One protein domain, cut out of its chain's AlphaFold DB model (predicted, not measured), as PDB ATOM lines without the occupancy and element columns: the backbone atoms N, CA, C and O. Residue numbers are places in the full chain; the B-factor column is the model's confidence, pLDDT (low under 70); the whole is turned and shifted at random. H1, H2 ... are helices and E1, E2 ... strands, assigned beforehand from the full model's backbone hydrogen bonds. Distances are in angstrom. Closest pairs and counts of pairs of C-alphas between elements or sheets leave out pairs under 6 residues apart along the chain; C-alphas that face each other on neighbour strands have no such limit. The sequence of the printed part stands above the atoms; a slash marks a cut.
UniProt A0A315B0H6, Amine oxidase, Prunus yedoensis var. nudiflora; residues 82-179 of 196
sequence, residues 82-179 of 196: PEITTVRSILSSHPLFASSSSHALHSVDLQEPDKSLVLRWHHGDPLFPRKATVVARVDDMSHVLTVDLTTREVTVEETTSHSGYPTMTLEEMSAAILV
ATOM      1  N   PRO A  82      41.719  -3.036 -26.697       96.25
ATOM      2  CA  PRO A  82      42.390  -4.132 -25.996       96.25
ATOM      3  C   PRO A  82      41.611  -4.668 -24.788       96.25
ATOM      4  O   PRO A  82      41.555  -5.884 -24.587       96.25
ATOM      5  N   GLU A  83      40.980  -3.793 -24.001       97.50
ATOM      6  CA  GLU A  83      40.178  -4.190 -22.837       97.50
ATOM      7  C   GLU A  83      38.937  -4.977 -23.268       97.50
ATOM      8  O   GLU A  83      38.719  -6.082 -22.777       97.50
ATOM      9  N   ILE A  84      38.184  -4.488 -24.259       97.50
ATOM     10  CA  ILE A  84      37.008  -5.183 -24.811       97.50
ATOM     11  C   ILE A  84      37.399  -6.552 -25.388       97.50
ATOM     12  O   ILE A  84      36.711  -7.554 -25.174       97.50
ATOM     13  N   THR A  85      38.532  -6.624 -26.089       96.56
ATOM     14  CA  THR A  85      39.057  -7.889 -26.629       96.56
ATOM     15  C   THR A  85      39.418  -8.862 -25.504       96.56
ATOM     16  O   THR A  85      39.141 -10.059 -25.601       96.56
ATOM     17  N   THR A  86      39.981  -8.348 -24.409       97.12
ATOM     18  CA  THR A  86      40.298  -9.133 -23.213       97.12
ATOM     19  C   THR A  86      39.029  -9.661 -22.544       97.12
ATOM     20  O   THR A  86      38.959 -10.856 -22.266       97.12
ATOM     21  N   VAL A  87      37.997  -8.825 -22.374       98.06
ATOM     22  CA  VAL A  87      36.678  -9.246 -21.861       98.06
ATOM     23  C   VAL A  87      36.116 -10.384 -22.703       98.06
ATOM     24  O   VAL A  87      35.774 -11.436 -22.168       98.06
ATOM     25  N   ARG A  88      36.084 -10.218 -24.032       96.88
ATOM     26  CA  ARG A  88      35.609 -11.261 -24.947       96.88
ATOM     27  C   ARG A  88      36.386 -12.563 -24.763       96.88
ATOM     28  O   ARG A  88      35.772 -13.627 -24.718       96.88
ATOM     29  N   SER A  89      37.712 -12.494 -24.656       96.94
ATOM     30  CA  SER A  89      38.552 -13.679 -24.465       96.94
ATOM     31  C   SER A  89      38.270 -14.389 -23.139       96.94
ATOM     32  O   SER A  89      38.232 -15.615 -23.128       96.94
ATOM     33  N   ILE A  90      38.083 -13.641 -22.047       97.62
ATOM     34  CA  ILE A  90      37.781 -14.195 -20.719       97.62
ATOM     35  C   ILE A  90      36.404 -14.865 -20.724       97.62
ATOM     36  O   ILE A  90      36.260 -15.994 -20.269       97.62
ATOM     37  N   LEU A  91      35.389 -14.198 -21.279       96.75
ATOM     38  CA  LEU A  91      34.038 -14.756 -21.334       96.75
ATOM     39  C   LEU A  91      33.966 -15.987 -22.237       96.75
ATOM     40  O   LEU A  91      33.324 -16.960 -21.867       96.75
ATOM     41  N   SER A  92      34.673 -15.994 -23.373       94.75
ATOM     42  CA  SER A  92      34.668 -17.140 -24.300       94.75
ATOM     43  C   SER A  92      35.215 -18.428 -23.670       94.75
ATOM     44  O   SER A  92      34.811 -19.516 -24.070       94.75
ATOM     45  N   SER A  93      36.140 -18.326 -22.707       94.62
ATOM     46  CA  SER A  93      36.691 -19.481 -21.987       94.62
ATOM     47  C   SER A  93      35.932 -19.819 -20.702       94.62
ATOM     48  O   SER A  93      36.154 -20.881 -20.119       94.62
ATOM     49  N   HIS A  94      35.037 -18.942 -20.250       95.38
ATOM     50  CA  HIS A  94      34.280 -19.141 -19.024       95.38
ATOM     51  C   HIS A  94      33.236 -20.266 -19.206       95.38
ATOM     52  O   HIS A  94      32.536 -20.275 -20.224       95.38
ATOM     53  N   PRO A  95      33.062 -21.191 -18.235       94.19
ATOM     54  CA  PRO A  95      32.186 -22.364 -18.379       94.19
ATOM     55  C   PRO A  95      30.754 -22.034 -18.806       94.19
ATOM     56  O   PRO A  95      30.177 -22.745 -19.624       94.19
ATOM     57  N   LEU A  96      30.218 -20.914 -18.307       92.38
ATOM     58  CA  LEU A  96      28.878 -20.425 -18.644       92.38
ATOM     59  C   LEU A  96      28.691 -20.228 -20.158       92.38
ATOM     60  O   LEU A  96      27.631 -20.541 -20.676       92.38
ATOM     61  N   PHE A  97      29.718 -19.766 -20.877       94.31
ATOM     62  CA  PHE A  97      29.640 -19.534 -22.322       94.31
ATOM     63  C   PHE A  97      30.195 -20.714 -23.117       94.31
ATOM     64  O   PHE A  97      29.609 -21.097 -24.128       94.31
ATOM     65  N   ALA A  98      31.285 -21.327 -22.650       93.19
ATOM     66  CA  ALA A  98      31.940 -22.435 -23.338       93.19
ATOM     67  C   ALA A  98      31.052 -23.686 -23.450       93.19
ATOM     68  O   ALA A  98      31.178 -24.444 -24.408       93.19
ATOM     69  N   SER A  99      30.167 -23.918 -22.473       90.38
ATOM     70  CA  SER A  99      29.208 -25.033 -22.487       90.38
ATOM     71  C   SER A  99      27.844 -24.678 -23.088       90.38
ATOM     72  O   SER A  99      27.029 -25.576 -23.281       90.38
ATOM     73  N   SER A 100      27.592 -23.399 -23.383       87.88
ATOM     74  CA  SER A 100      26.305 -22.938 -23.914       87.88
ATOM     75  C   SER A 100      26.155 -23.216 -25.407       87.88
ATOM     76  O   SER A 100      27.120 -23.168 -26.171       87.88
ATOM     77  N   SER A 101      24.918 -23.465 -25.833       82.88
ATOM     78  CA  SER A 101      24.589 -23.649 -27.251       82.88
ATOM     79  C   SER A 101      24.358 -22.320 -27.975       82.88
ATOM     80  O   SER A 101      24.582 -22.213 -29.183       82.88
ATOM     81  N   SER A 102      23.927 -21.299 -27.231       90.19
ATOM     82  CA  SER A 102      23.630 -19.966 -27.739       90.19
ATOM     83  C   SER A 102      23.883 -18.917 -26.661       90.19
ATOM     84  O   SER A 102      23.424 -19.048 -25.525       90.19
ATOM     85  N   HIS A 103      24.595 -17.856 -27.035       93.69
ATOM     86  CA  HIS A 103      24.784 -16.692 -26.185       93.69
ATOM     87  C   HIS A 103      24.875 -15.400 -26.997       93.69
ATOM     88  O   HIS A 103      25.331 -15.394 -28.141       93.69
ATOM     89  N   ALA A 104      24.488 -14.296 -26.367       93.69
ATOM     90  CA  ALA A 104      24.641 -12.945 -26.884       93.69
ATOM     91  C   ALA A 104      25.134 -12.015 -25.772       93.69
ATOM     92  O   ALA A 104      24.665 -12.083 -24.636       93.69
ATOM     93  N   LEU A 105      26.079 -11.135 -26.100       95.25
ATOM     94  CA  LEU A 105      26.469 -10.030 -25.225       95.25
ATOM     95  C   LEU A 105      25.626  -8.816 -25.622       95.25
ATOM     96  O   LEU A 105      25.741  -8.332 -26.745       95.25
ATOM     97  N   HIS A 106      24.767  -8.355 -24.719       95.56
ATOM     98  CA  HIS A 106      23.862  -7.233 -24.964       95.56
ATOM     99  C   HIS A 106      24.497  -5.888 -24.620       95.56
ATOM    100  O   HIS A 106      24.228  -4.899 -25.300       95.56
ATOM    101  N   SER A 107      25.350  -5.851 -23.594       95.69
ATOM    102  CA  SER A 107      26.160  -4.679 -23.267       95.69
ATOM    103  C   SER A 107      27.499  -5.082 -22.649       95.69
ATOM    104  O   SER A 107      27.622  -6.144 -22.033       95.69
ATOM    105  N   VAL A 108      28.512  -4.242 -22.862       97.25
ATOM    106  CA  VAL A 108      29.856  -4.369 -22.290       97.25
ATOM    107  C   VAL A 108      30.306  -2.967 -21.913       97.25
ATOM    108  O   VAL A 108      30.645  -2.165 -22.782       97.25
ATOM    109  N   ASP A 109      30.303  -2.687 -20.618       96.19
ATOM    110  CA  ASP A 109      30.451  -1.342 -20.079       96.19
ATOM    111  C   ASP A 109      31.557  -1.306 -19.024       96.19
ATOM    112  O   ASP A 109      31.845  -2.305 -18.362       96.19
ATOM    113  N   LEU A 110      32.200  -0.151 -18.847       97.44
ATOM    114  CA  LEU A 110      33.145   0.037 -17.747       97.44
ATOM    115  C   LEU A 110      32.383  -0.033 -16.420       97.44
ATOM    116  O   LEU A 110      31.420   0.703 -16.220       97.44
ATOM    117  N   GLN A 111      32.844  -0.862 -15.486       96.69
ATOM    118  CA  GLN A 111      32.398  -0.754 -14.105       96.69
ATOM    119  C   GLN A 111      33.149   0.398 -13.444       96.69
ATOM    120  O   GLN A 111      34.355   0.320 -13.191       96.69
ATOM    121  N   GLU A 112      32.426   1.481 -13.191       95.12
ATOM    122  CA  GLU A 112      32.991   2.665 -12.561       95.12
ATOM    123  C   GLU A 112      33.541   2.333 -11.160       95.12
ATOM    124  O   GLU A 112      32.884   1.626 -10.385       95.12
ATOM    125  N   PRO A 113      34.738   2.833 -10.799       95.38
ATOM    126  CA  PRO A 113      35.253   2.696  -9.442       95.38
ATOM    127  C   PRO A 113      34.359   3.410  -8.422       95.38
ATOM    128  O   PRO A 113      33.645   4.356  -8.754       95.38
ATOM    129  N   ASP A 114      34.469   3.021  -7.146       95.75
ATOM    130  CA  ASP A 114      33.760   3.714  -6.069       95.75
ATOM    131  C   ASP A 114      34.042   5.222  -6.097       95.75
ATOM    132  O   ASP A 114      35.187   5.667  -6.249       95.75
ATOM    133  N   LYS A 115      32.996   6.025  -5.886       96.12
ATOM    134  CA  LYS A 115      33.079   7.487  -5.962       96.12
ATOM    135  C   LYS A 115      34.182   8.048  -5.067       96.12
ATOM    136  O   LYS A 115      34.833   9.022  -5.438       96.12
ATOM    137  N   SER A 116      34.422   7.447  -3.901       96.69
ATOM    138  CA  SER A 116      35.475   7.906  -2.999       96.69
ATOM    139  C   SER A 116      36.880   7.675  -3.570       96.69
ATOM    140  O   SER A 116      37.762   8.491  -3.318       96.69
ATOM    141  N   LEU A 117      37.095   6.608  -4.351       95.56
ATOM    142  CA  LEU A 117      38.359   6.348  -5.050       95.56
ATOM    143  C   LEU A 117      38.576   7.358  -6.173       95.56
ATOM    144  O   LEU A 117      39.660   7.926  -6.267       95.56
ATOM    145  N   VAL A 118      37.536   7.635  -6.964       95.75
ATOM    146  CA  VAL A 118      37.597   8.629  -8.047       95.75
ATOM    147  C   VAL A 118      37.920  10.021  -7.496       95.75
ATOM    148  O   VAL A 118      38.769  10.711  -8.046       95.75
ATOM    149  N   LEU A 119      37.310  10.419  -6.374       96.19
ATOM    150  CA  LEU A 119      37.575  11.715  -5.732       96.19
ATOM    151  C   LEU A 119      38.990  11.842  -5.146       96.19
ATOM    152  O   LEU A 119      39.469  12.960  -4.975       96.19
ATOM    153  N   ARG A 120      39.636  10.721  -4.799       95.88
ATOM    154  CA  ARG A 120      41.018  10.692  -4.292       95.88
ATOM    155  C   ARG A 120      42.067  10.617  -5.400       95.88
ATOM    156  O   ARG A 120      43.242  10.771  -5.099       95.88
ATOM    157  N   TRP A 121      41.660  10.324  -6.631       97.19
ATOM    158  CA  TRP A 121      42.573  10.152  -7.752       97.19
ATOM    159  C   TRP A 121      42.969  11.507  -8.346       97.19
ATOM    160  O   TRP A 121      42.126  12.380  -8.569       97.19
ATOM    161  N   HIS A 122      44.254  11.668  -8.646       96.69
ATOM    162  CA  HIS A 122      44.814  12.832  -9.316       96.69
ATOM    163  C   HIS A 122      45.529  12.439 -10.611       96.69
ATOM    164  O   HIS A 122      45.985  11.312 -10.790       96.69
ATOM    165  N   HIS A 123      45.663  13.393 -11.534       94.50
ATOM    166  CA  HIS A 123      46.374  13.155 -12.787       94.50
ATOM    167  C   HIS A 123      47.822  12.705 -12.525       94.50
ATOM    168  O   HIS A 123      48.616  13.453 -11.955       94.50
ATOM    169  N   GLY A 124      48.171  11.518 -13.024       92.94
ATOM    170  CA  GLY A 124      49.477  10.886 -12.824       92.94
ATOM    171  C   GLY A 124      49.469   9.769 -11.779       92.94
ATOM    172  O   GLY A 124      50.416   8.984 -11.747       92.94
ATOM    173  N   ASP A 125      48.404   9.648 -10.985       95.62
ATOM    174  CA  ASP A 125      48.216   8.502 -10.102       95.62
ATOM    175  C   ASP A 125      47.963   7.227 -10.924       95.62
ATOM    176  O   ASP A 125      47.318   7.277 -11.981       95.62
ATOM    177  N   PRO A 126      48.431   6.059 -10.447       94.56
ATOM    178  CA  PRO A 126      48.157   4.798 -11.114       94.56
ATOM    179  C   PRO A 126      46.651   4.525 -11.165       94.56
ATOM    180  O   PRO A 126      45.895   4.880 -10.258       94.56
ATOM    181  N   LEU A 127      46.214   3.858 -12.230       94.12
ATOM    182  CA  LEU A 127      44.827   3.430 -12.352       94.12
ATOM    183  C   LEU A 127      44.516   2.331 -11.334       94.12
ATOM    184  O   LEU A 127      45.318   1.426 -11.098       94.12
ATOM    185  N   PHE A 128      43.317   2.397 -10.760       93.38
ATOM    186  CA  PHE A 128      42.758   1.291  -9.987       93.38
ATOM    187  C   PHE A 128      42.501   0.078 -10.898       93.38
ATOM    188  O   PHE A 128      42.363   0.257 -12.113       93.38
ATOM    189  N   PRO A 129      42.384  -1.142 -10.339       94.75
ATOM    190  CA  PRO A 129      41.943  -2.306 -11.098       94.75
ATOM    191  C   PRO A 129      40.639  -2.005 -11.840       94.75
ATOM    192  O   PRO A 129      39.616  -1.699 -11.222       94.75
ATOM    193  N   ARG A 130      40.696  -2.046 -13.172       96.62
ATOM    194  CA  ARG A 130      39.546  -1.781 -14.037       96.62
ATOM    195  C   ARG A 130      38.733  -3.055 -14.197       96.62
ATOM    196  O   ARG A 130      39.280  -4.146 -14.367       96.62
ATOM    197  N   LYS A 131      37.417  -2.899 -14.149       97.56
ATOM    198  CA  LYS A 131      36.456  -3.987 -14.292       97.56
ATOM    199  C   LYS A 131      35.453  -3.626 -15.377       97.56
ATOM    200  O   LYS A 131      35.193  -2.448 -15.611       97.56
ATOM    201  N   ALA A 132      34.907  -4.630 -16.041       98.12
ATOM    202  CA  ALA A 132      33.837  -4.468 -17.011       98.12
ATOM    203  C   ALA A 132      32.560  -5.114 -16.475       98.12
ATOM    204  O   ALA A 132      32.598  -6.235 -15.973       98.12
ATOM    205  N   THR A 133      31.436  -4.418 -16.607       97.00
ATOM    206  CA  THR A 133      30.108  -4.996 -16.398       97.00
ATOM    207  C   THR A 133      29.592  -5.485 -17.740       97.00
ATOM    208  O   THR A 133      29.670  -4.775 -18.742       97.00
ATOM    209  N   VAL A 134      29.090  -6.711 -17.778       96.88
ATOM    210  CA  VAL A 134      28.600  -7.348 -18.995       96.88
ATOM    211  C   VAL A 134      27.201  -7.867 -18.748       96.88
ATOM    212  O   VAL A 134      26.984  -8.670 -17.843       96.88
ATOM    213  N   VAL A 135      26.260  -7.440 -19.585       95.19
ATOM    214  CA  VAL A 135      24.923  -8.029 -19.635       95.19
ATOM    215  C   VAL A 135      24.903  -9.014 -20.790       95.19
ATOM    216  O   VAL A 135      25.055  -8.630 -21.951       95.19
ATOM    217  N   ALA A 136      24.727 -10.293 -20.479       94.12
ATOM    218  CA  ALA A 136      24.712 -11.364 -21.463       94.12
ATOM    219  C   ALA A 136      23.441 -12.195 -21.344       94.12
ATOM    220  O   ALA A 136      22.909 -12.376 -20.253       94.12
ATOM    221  N   ARG A 137      22.974 -12.740 -22.462       92.38
ATOM    222  CA  ARG A 137      21.921 -13.749 -22.486       92.38
ATOM    223  C   ARG A 137      22.526 -15.067 -22.918       92.38
ATOM    224  O   ARG A 137      23.177 -15.117 -23.957       92.38
ATOM    225  N   VAL A 138      22.327 -16.110 -22.123       92.38
ATOM    226  CA  VAL A 138      22.892 -17.442 -22.339       92.38
ATOM    227  C   VAL A 138      21.804 -18.470 -22.097       92.38
ATOM    228  O   VAL A 138      21.168 -18.440 -21.048       92.38
ATOM    229  N   ASP A 139      21.549 -19.318 -23.097       89.81
ATOM    230  CA  ASP A 139      20.477 -20.326 -23.080       89.81
ATOM    231  C   ASP A 139      19.143 -19.757 -22.530       89.81
ATOM    232  O   ASP A 139      18.513 -20.302 -21.627       89.81
ATOM    233  N   ASP A 140      18.743 -18.596 -23.065       86.25
ATOM    234  CA  ASP A 140      17.537 -17.829 -22.709       86.25
ATOM    235  C   ASP A 140      17.480 -17.181 -21.318       86.25
ATOM    236  O   ASP A 140      16.509 -16.485 -21.005       86.25
ATOM    237  N   MET A 141      18.539 -17.292 -20.522       88.69
ATOM    238  CA  MET A 141      18.663 -16.601 -19.241       88.69
ATOM    239  C   MET A 141      19.538 -15.357 -19.371       88.69
ATOM    240  O   MET A 141      20.582 -15.377 -20.015       88.69
ATOM    241  N   SER A 142      19.110 -14.252 -18.763       90.81
ATOM    242  CA  SER A 142      19.915 -13.025 -18.701       90.81
ATOM    243  C   SER A 142      20.817 -13.065 -17.479       90.81
ATOM    244  O   SER A 142      20.338 -13.366 -16.395       90.81
ATOM    245  N   HIS A 143      22.088 -12.725 -17.649       91.94
ATOM    246  CA  HIS A 143      23.118 -12.692 -16.622       91.94
ATOM    247  C   HIS A 143      23.781 -11.317 -16.599       91.94
ATOM    248  O   HIS A 143      24.097 -10.757 -17.650       91.94
ATOM    249  N   VAL A 144      24.032 -10.806 -15.394       93.50
ATOM    250  CA  VAL A 144      24.907  -9.653 -15.173       93.50
ATOM    251  C   VAL A 144      26.220 -10.192 -14.626       93.50
ATOM    252  O   VAL A 144      26.248 -10.895 -13.617       93.50
ATOM    253  N   LEU A 145      27.308  -9.923 -15.338       95.44
ATOM    254  CA  LEU A 145      28.642 -10.380 -14.985       95.44
ATOM    255  C   LEU A 145      29.543  -9.181 -14.729       95.44
ATOM    256  O   LEU A 145      29.497  -8.189 -15.450       95.44
ATOM    257  N   THR A 146      30.417  -9.312 -13.746       97.25
ATOM    258  CA  THR A 146      31.560  -8.427 -13.550       97.25
ATOM    259  C   THR A 146      32.823  -9.171 -13.959       97.25
ATOM    260  O   THR A 146      33.097 -10.255 -13.449       97.25
ATOM    261  N   VAL A 147      33.604  -8.594 -14.868       97.94
ATOM    262  CA  VAL A 147      34.887  -9.131 -15.330       97.94
ATOM    263  C   VAL A 147      36.005  -8.230 -14.828       97.94
ATOM    264  O   VAL A 147      36.075  -7.062 -15.203       97.94
ATOM    265  N   ASP A 148      36.899  -8.764 -14.003       97.00
ATOM    266  CA  ASP A 148      38.092  -8.044 -13.563       97.00
ATOM    267  C   ASP A 148      39.201  -8.179 -14.613       97.00
ATOM    268  O   ASP A 148      39.681  -9.276 -14.901       97.00
ATOM    269  N   LEU A 149      39.620  -7.059 -15.209       96.19
ATOM    270  CA  LEU A 149      40.620  -7.057 -16.284       96.19
ATOM    271  C   LEU A 149      42.039  -7.332 -15.770       96.19
ATOM    272  O   LEU A 149      42.913  -7.715 -16.548       96.19
ATOM    273  N   THR A 150      42.265  -7.146 -14.468       93.94
ATOM    274  CA  THR A 150      43.564  -7.328 -13.818       93.94
ATOM    275  C   THR A 150      43.747  -8.781 -13.401       93.94
ATOM    276  O   THR A 150      44.751  -9.404 -13.747       93.94
ATOM    277  N   THR A 151      42.769  -9.343 -12.682       95.81
ATOM    278  CA  THR A 151      42.834 -10.728 -12.183       95.81
ATOM    279  C   THR A 151      42.325 -11.751 -13.195       95.81
ATOM    280  O   THR A 151      42.634 -12.935 -13.070       95.81
ATOM    281  N   ARG A 152      41.594 -11.302 -14.226       95.50
ATOM    282  CA  ARG A 152      40.853 -12.139 -15.185       95.50
ATOM    283  C   ARG A 152      39.769 -13.002 -14.539       95.50
ATOM    284  O   ARG A 152      39.389 -14.034 -15.089       95.50
ATOM    285  N   GLU A 153      39.278 -12.584 -13.380       96.00
ATOM    286  CA  GLU A 153      38.192 -13.250 -12.673       96.00
ATOM    287  C   GLU A 153      36.828 -12.778 -13.190       96.00
ATOM    288  O   GLU A 153      36.661 -11.623 -13.591       96.00
ATOM    289  N   VAL A 154      35.850 -13.683 -13.176       97.12
ATOM    290  CA  VAL A 154      34.463 -13.397 -13.544       97.12
ATOM    291  C   VAL A 154      33.580 -13.644 -12.331       97.12
ATOM    292  O   VAL A 154      33.543 -14.749 -11.795       97.12
ATOM    293  N   THR A 155      32.840 -12.623 -11.917       95.81
ATOM    294  CA  THR A 155      31.812 -12.721 -10.881       95.81
ATOM    295  C   THR A 155      30.446 -12.643 -11.549       95.81
ATOM    296  O   THR A 155      30.160 -11.682 -12.260       95.81
ATOM    297  N   VAL A 156      29.599 -13.649 -11.337       92.69
ATOM    298  CA  VAL A 156      28.209 -13.645 -11.814       92.69
ATOM    299  C   VAL A 156      27.333 -13.108 -10.692       92.69
ATOM    300  O   VAL A 156      27.347 -13.654  -9.591       92.69
ATOM    301  N   GLU A 157      26.590 -12.039 -10.957       86.94
ATOM    302  CA  GLU A 157      25.623 -11.509 -10.002       86.94
ATOM    303  C   GLU A 157      24.360 -12.378 -10.025       86.94
ATOM    304  O   GLU A 157      23.858 -12.730 -11.098       86.94
ATOM    305  N   GLU A 158      23.873 -12.783  -8.846       71.25
ATOM    306  CA  GLU A 158      22.718 -13.675  -8.751       71.25
ATOM    307  C   GLU A 158      21.487 -13.031  -9.393       71.25
ATOM    308  O   GLU A 158      20.991 -11.978  -8.982       71.25
ATOM    309  N   THR A 159      20.959 -13.722 -10.397       64.31
ATOM    310  CA  THR A 159      19.731 -13.380 -11.100       64.31
ATOM    311  C   THR A 159      18.534 -13.727 -10.227       64.31
ATOM    312  O   THR A 159      17.735 -14.613 -10.531       64.31
ATOM    313  N   THR A 160      18.351 -12.988  -9.130       53.81
ATOM    314  CA  THR A 160      16.994 -12.827  -8.597       53.81
ATOM    315  C   THR A 160      16.112 -12.344  -9.750       53.81
ATOM    316  O   THR A 160      16.594 -11.676 -10.666       53.81
ATOM    317  N   SER A 161      14.858 -12.791  -9.805       61.53
ATOM    318  CA  SER A 161      13.964 -12.601 -10.952       61.53
ATOM    319  C   SER A 161      13.662 -11.116 -11.190       61.53
ATOM    320  O   SER A 161      12.625 -10.600 -10.771       61.53
ATOM    321  N   HIS A 162      14.582 -10.409 -11.832       65.19
ATOM    322  CA  HIS A 162      14.415  -9.019 -12.200       65.19
ATOM    323  C   HIS A 162      13.461  -8.967 -13.391       65.19
ATOM    324  O   HIS A 162      13.632  -9.672 -14.386       65.19
ATOM    325  N   SER A 163      12.424  -8.138 -13.291       74.69
ATOM    326  CA  SER A 163      11.549  -7.860 -14.424       74.69
ATOM    327  C   SER A 163      12.307  -7.012 -15.444       74.69
ATOM    328  O   SER A 163      12.713  -5.896 -15.126       74.69
ATOM    329  N   GLY A 164      12.473  -7.508 -16.665       82.56
ATOM    330  CA  GLY A 164      13.104  -6.755 -17.745       82.56
ATOM    331  C   GLY A 164      13.798  -7.662 -18.751       82.56
ATOM    332  O   GLY A 164      14.043  -8.834 -18.478       82.56
ATOM    333  N   TYR A 165      14.108  -7.102 -19.917       87.69
ATOM    334  CA  TYR A 165      14.930  -7.751 -20.932       87.69
ATOM    335  C   TYR A 165      16.137  -6.865 -21.248       87.69
ATOM    336  O   TYR A 165      16.007  -5.637 -21.190       87.69
ATOM    337  N   PRO A 166      17.291  -7.458 -21.595       91.44
ATOM    338  CA  PRO A 166      18.438  -6.705 -22.074       91.44
ATOM    339  C   PRO A 166      18.122  -5.895 -23.335       91.44
ATOM    340  O   PRO A 166      17.143  -6.140 -24.046       91.44
ATOM    341  N   THR A 167      18.989  -4.935 -23.640       91.56
ATOM    342  CA  THR A 167      18.918  -4.152 -24.874       91.56
ATOM    343  C   THR A 167      19.077  -5.044 -26.100       91.56
ATOM    344  O   THR A 167      20.019  -5.828 -26.175       91.56
ATOM    345  N   MET A 168      18.188  -4.906 -27.083       93.62
ATOM    346  CA  MET A 168      18.251  -5.687 -28.323       93.62
ATOM    347  C   MET A 168      19.555  -5.416 -29.085       93.62
ATOM    348  O   MET A 168      19.909  -4.252 -29.300       93.62
ATOM    349  N   THR A 169      20.244  -6.471 -29.524       94.56
ATOM    350  CA  THR A 169      21.471  -6.334 -30.325       94.56
ATOM    351  C   THR A 169      21.165  -6.097 -31.805       94.56
ATOM    352  O   THR A 169      20.050  -6.318 -32.293       94.56
ATOM    353  N   LEU A 170      22.163  -5.629 -32.557       94.56
ATOM    354  CA  LEU A 170      22.013  -5.420 -33.998       94.56
ATOM    355  C   LEU A 170      21.871  -6.756 -34.738       94.56
ATOM    356  O   LEU A 170      21.135  -6.848 -35.724       94.56
ATOM    357  N   GLU A 171      22.539  -7.794 -34.246       92.50
ATOM    358  CA  GLU A 171      22.458  -9.161 -34.747       92.50
ATOM    359  C   GLU A 171      21.041  -9.714 -34.569       92.50
ATOM    360  O   GLU A 171      20.459 -10.227 -35.526       92.50
ATOM    361  N   GLU A 172      20.448  -9.532 -33.386       92.81
ATOM    362  CA  GLU A 172      19.063  -9.920 -33.099       92.81
ATOM    363  C   GLU A 172      18.068  -9.160 -33.975       92.81
ATOM    364  O   GLU A 172      17.178  -9.764 -34.578       92.81
ATOM    365  N   MET A 173      18.240  -7.841 -34.108       94.62
ATOM    366  CA  MET A 173      17.398  -7.017 -34.975       94.62
ATOM    367  C   MET A 173      17.458  -7.506 -36.428       94.62
ATOM    368  O   MET A 173      16.427  -7.658 -37.088       94.62
ATOM    369  N   SER A 174      18.664  -7.785 -36.924       94.31
ATOM    370  CA  SER A 174      18.893  -8.257 -38.290       94.31
ATOM    371  C   SER A 174      18.281  -9.641 -38.513       94.31
ATOM    372  O   SER A 174      17.602  -9.858 -39.519       94.31
ATOM    373  N   ALA A 175      18.450 -10.556 -37.554       90.94
ATOM    374  CA  ALA A 175      17.846 -11.882 -37.587       90.94
ATOM    375  C   ALA A 175      16.309 -11.805 -37.585       90.94
ATOM    376  O   ALA A 175      15.657 -12.458 -38.400       90.94
ATOM    377  N   ALA A 176      15.719 -10.948 -36.748       91.62
ATOM    378  CA  ALA A 176      14.273 -10.746 -36.696       91.62
ATOM    379  C   ALA A 176      13.713 -10.198 -38.022       91.62
ATOM    380  O   ALA A 176      12.670 -10.651 -38.505       91.62
ATOM    381  N   ILE A 177      14.416  -9.248 -38.649       92.06
ATOM    382  CA  ILE A 177      14.047  -8.715 -39.967       92.06
ATOM    383  C   ILE A 177      14.110  -9.815 -41.037       92.06
ATOM    384  O   ILE A 177      13.193  -9.915 -41.854       92.06
ATOM    385  N   LEU A 178      15.149 -10.654 -41.010       91.38
ATOM    386  CA  LEU A 178      15.342 -11.747 -41.965       91.38
ATOM    387  C   LEU A 178      14.271 -12.844 -41.835       91.38
ATOM    388  O   LEU A 178      13.737 -13.327 -42.834       91.38
ATOM    389  N   VAL A 179      13.904 -13.229 -40.610       90.56
ATOM    390  CA  VAL A 179      12.827 -14.207 -40.367       90.56
ATOM    391  C   VAL A 179      11.481 -13.670 -40.868       90.56
ATOM    392  O   VAL A 179      10.684 -14.393 -41.473       90.56
TER     393      VAL A 179
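This is residues 82 to 179 of the 196 residues of the protein "Amine oxidase" of Prunus yedoensis var. nudiflora (UniProt A0A315B0H6). A strongly twisted wall of four antiparallel strands has H1 slanting over one face, while residues 119 to 126 stick out at one end and residues 173 to 179 of H4 at the other. A long link leads from E4, at one edge of the sheet, to H4. The 98 printed residues hold H1, H2, E1, H3, E2, E3, E4, H4 in chain order, mixed in class, with sheet order E1, E2, E3, E4. The whole is loose, radius of gyration of the C-alphas 15.7 A, spanning 52 by 28 by 25 A.

H1, residues 82 to 93, begins at C-alpha 82 (42.390, -4.132, -25.996) and is 16.9 A long. H2 is residues 95 to 98. E1, residues 103 to 111, is 21.4 A long and bends by 57 degrees at residue 106. H3 is residues 115 to 120. E2, residues 131 to 138, is 20.7 A long; E3, residues 141 to 148, 22.0 A. E4 is residues 154 to 157. H4, residues 170 to 179, is 14.2 A long and ends at C-alpha 179 (12.827, -14.207, -40.367).

H1 is on the sheet in two layers, a helix on one face, at a height over the sheet of 9.5 A; its closest C-alphas to E3 are Val 87 and Val 147, 6.8 A. H2 only grazes the sheet. E1 and E2 pair through N 109 and O 133, 2.9 A. E2, E3 and E4 form a meander, each strand the antiparallel neighbour of the one before: N 134 and O 145 are 2.8 A apart, N 146 and O 155 2.8 A. In H1, H3 and H4 every O i to N i+4 pair is within hydrogen-bond range; H2 is too short for one. H3 and H4 are not on the sheet, H4 only just, with 4 pairs of C-alphas within 10 A.

The farthest C-alphas, of Gly 124 and Val 179, are 52.3 A apart. The printed part has no cut; the link E4 to H4 is long, and residues 159 to 162 are under pLDDT 70.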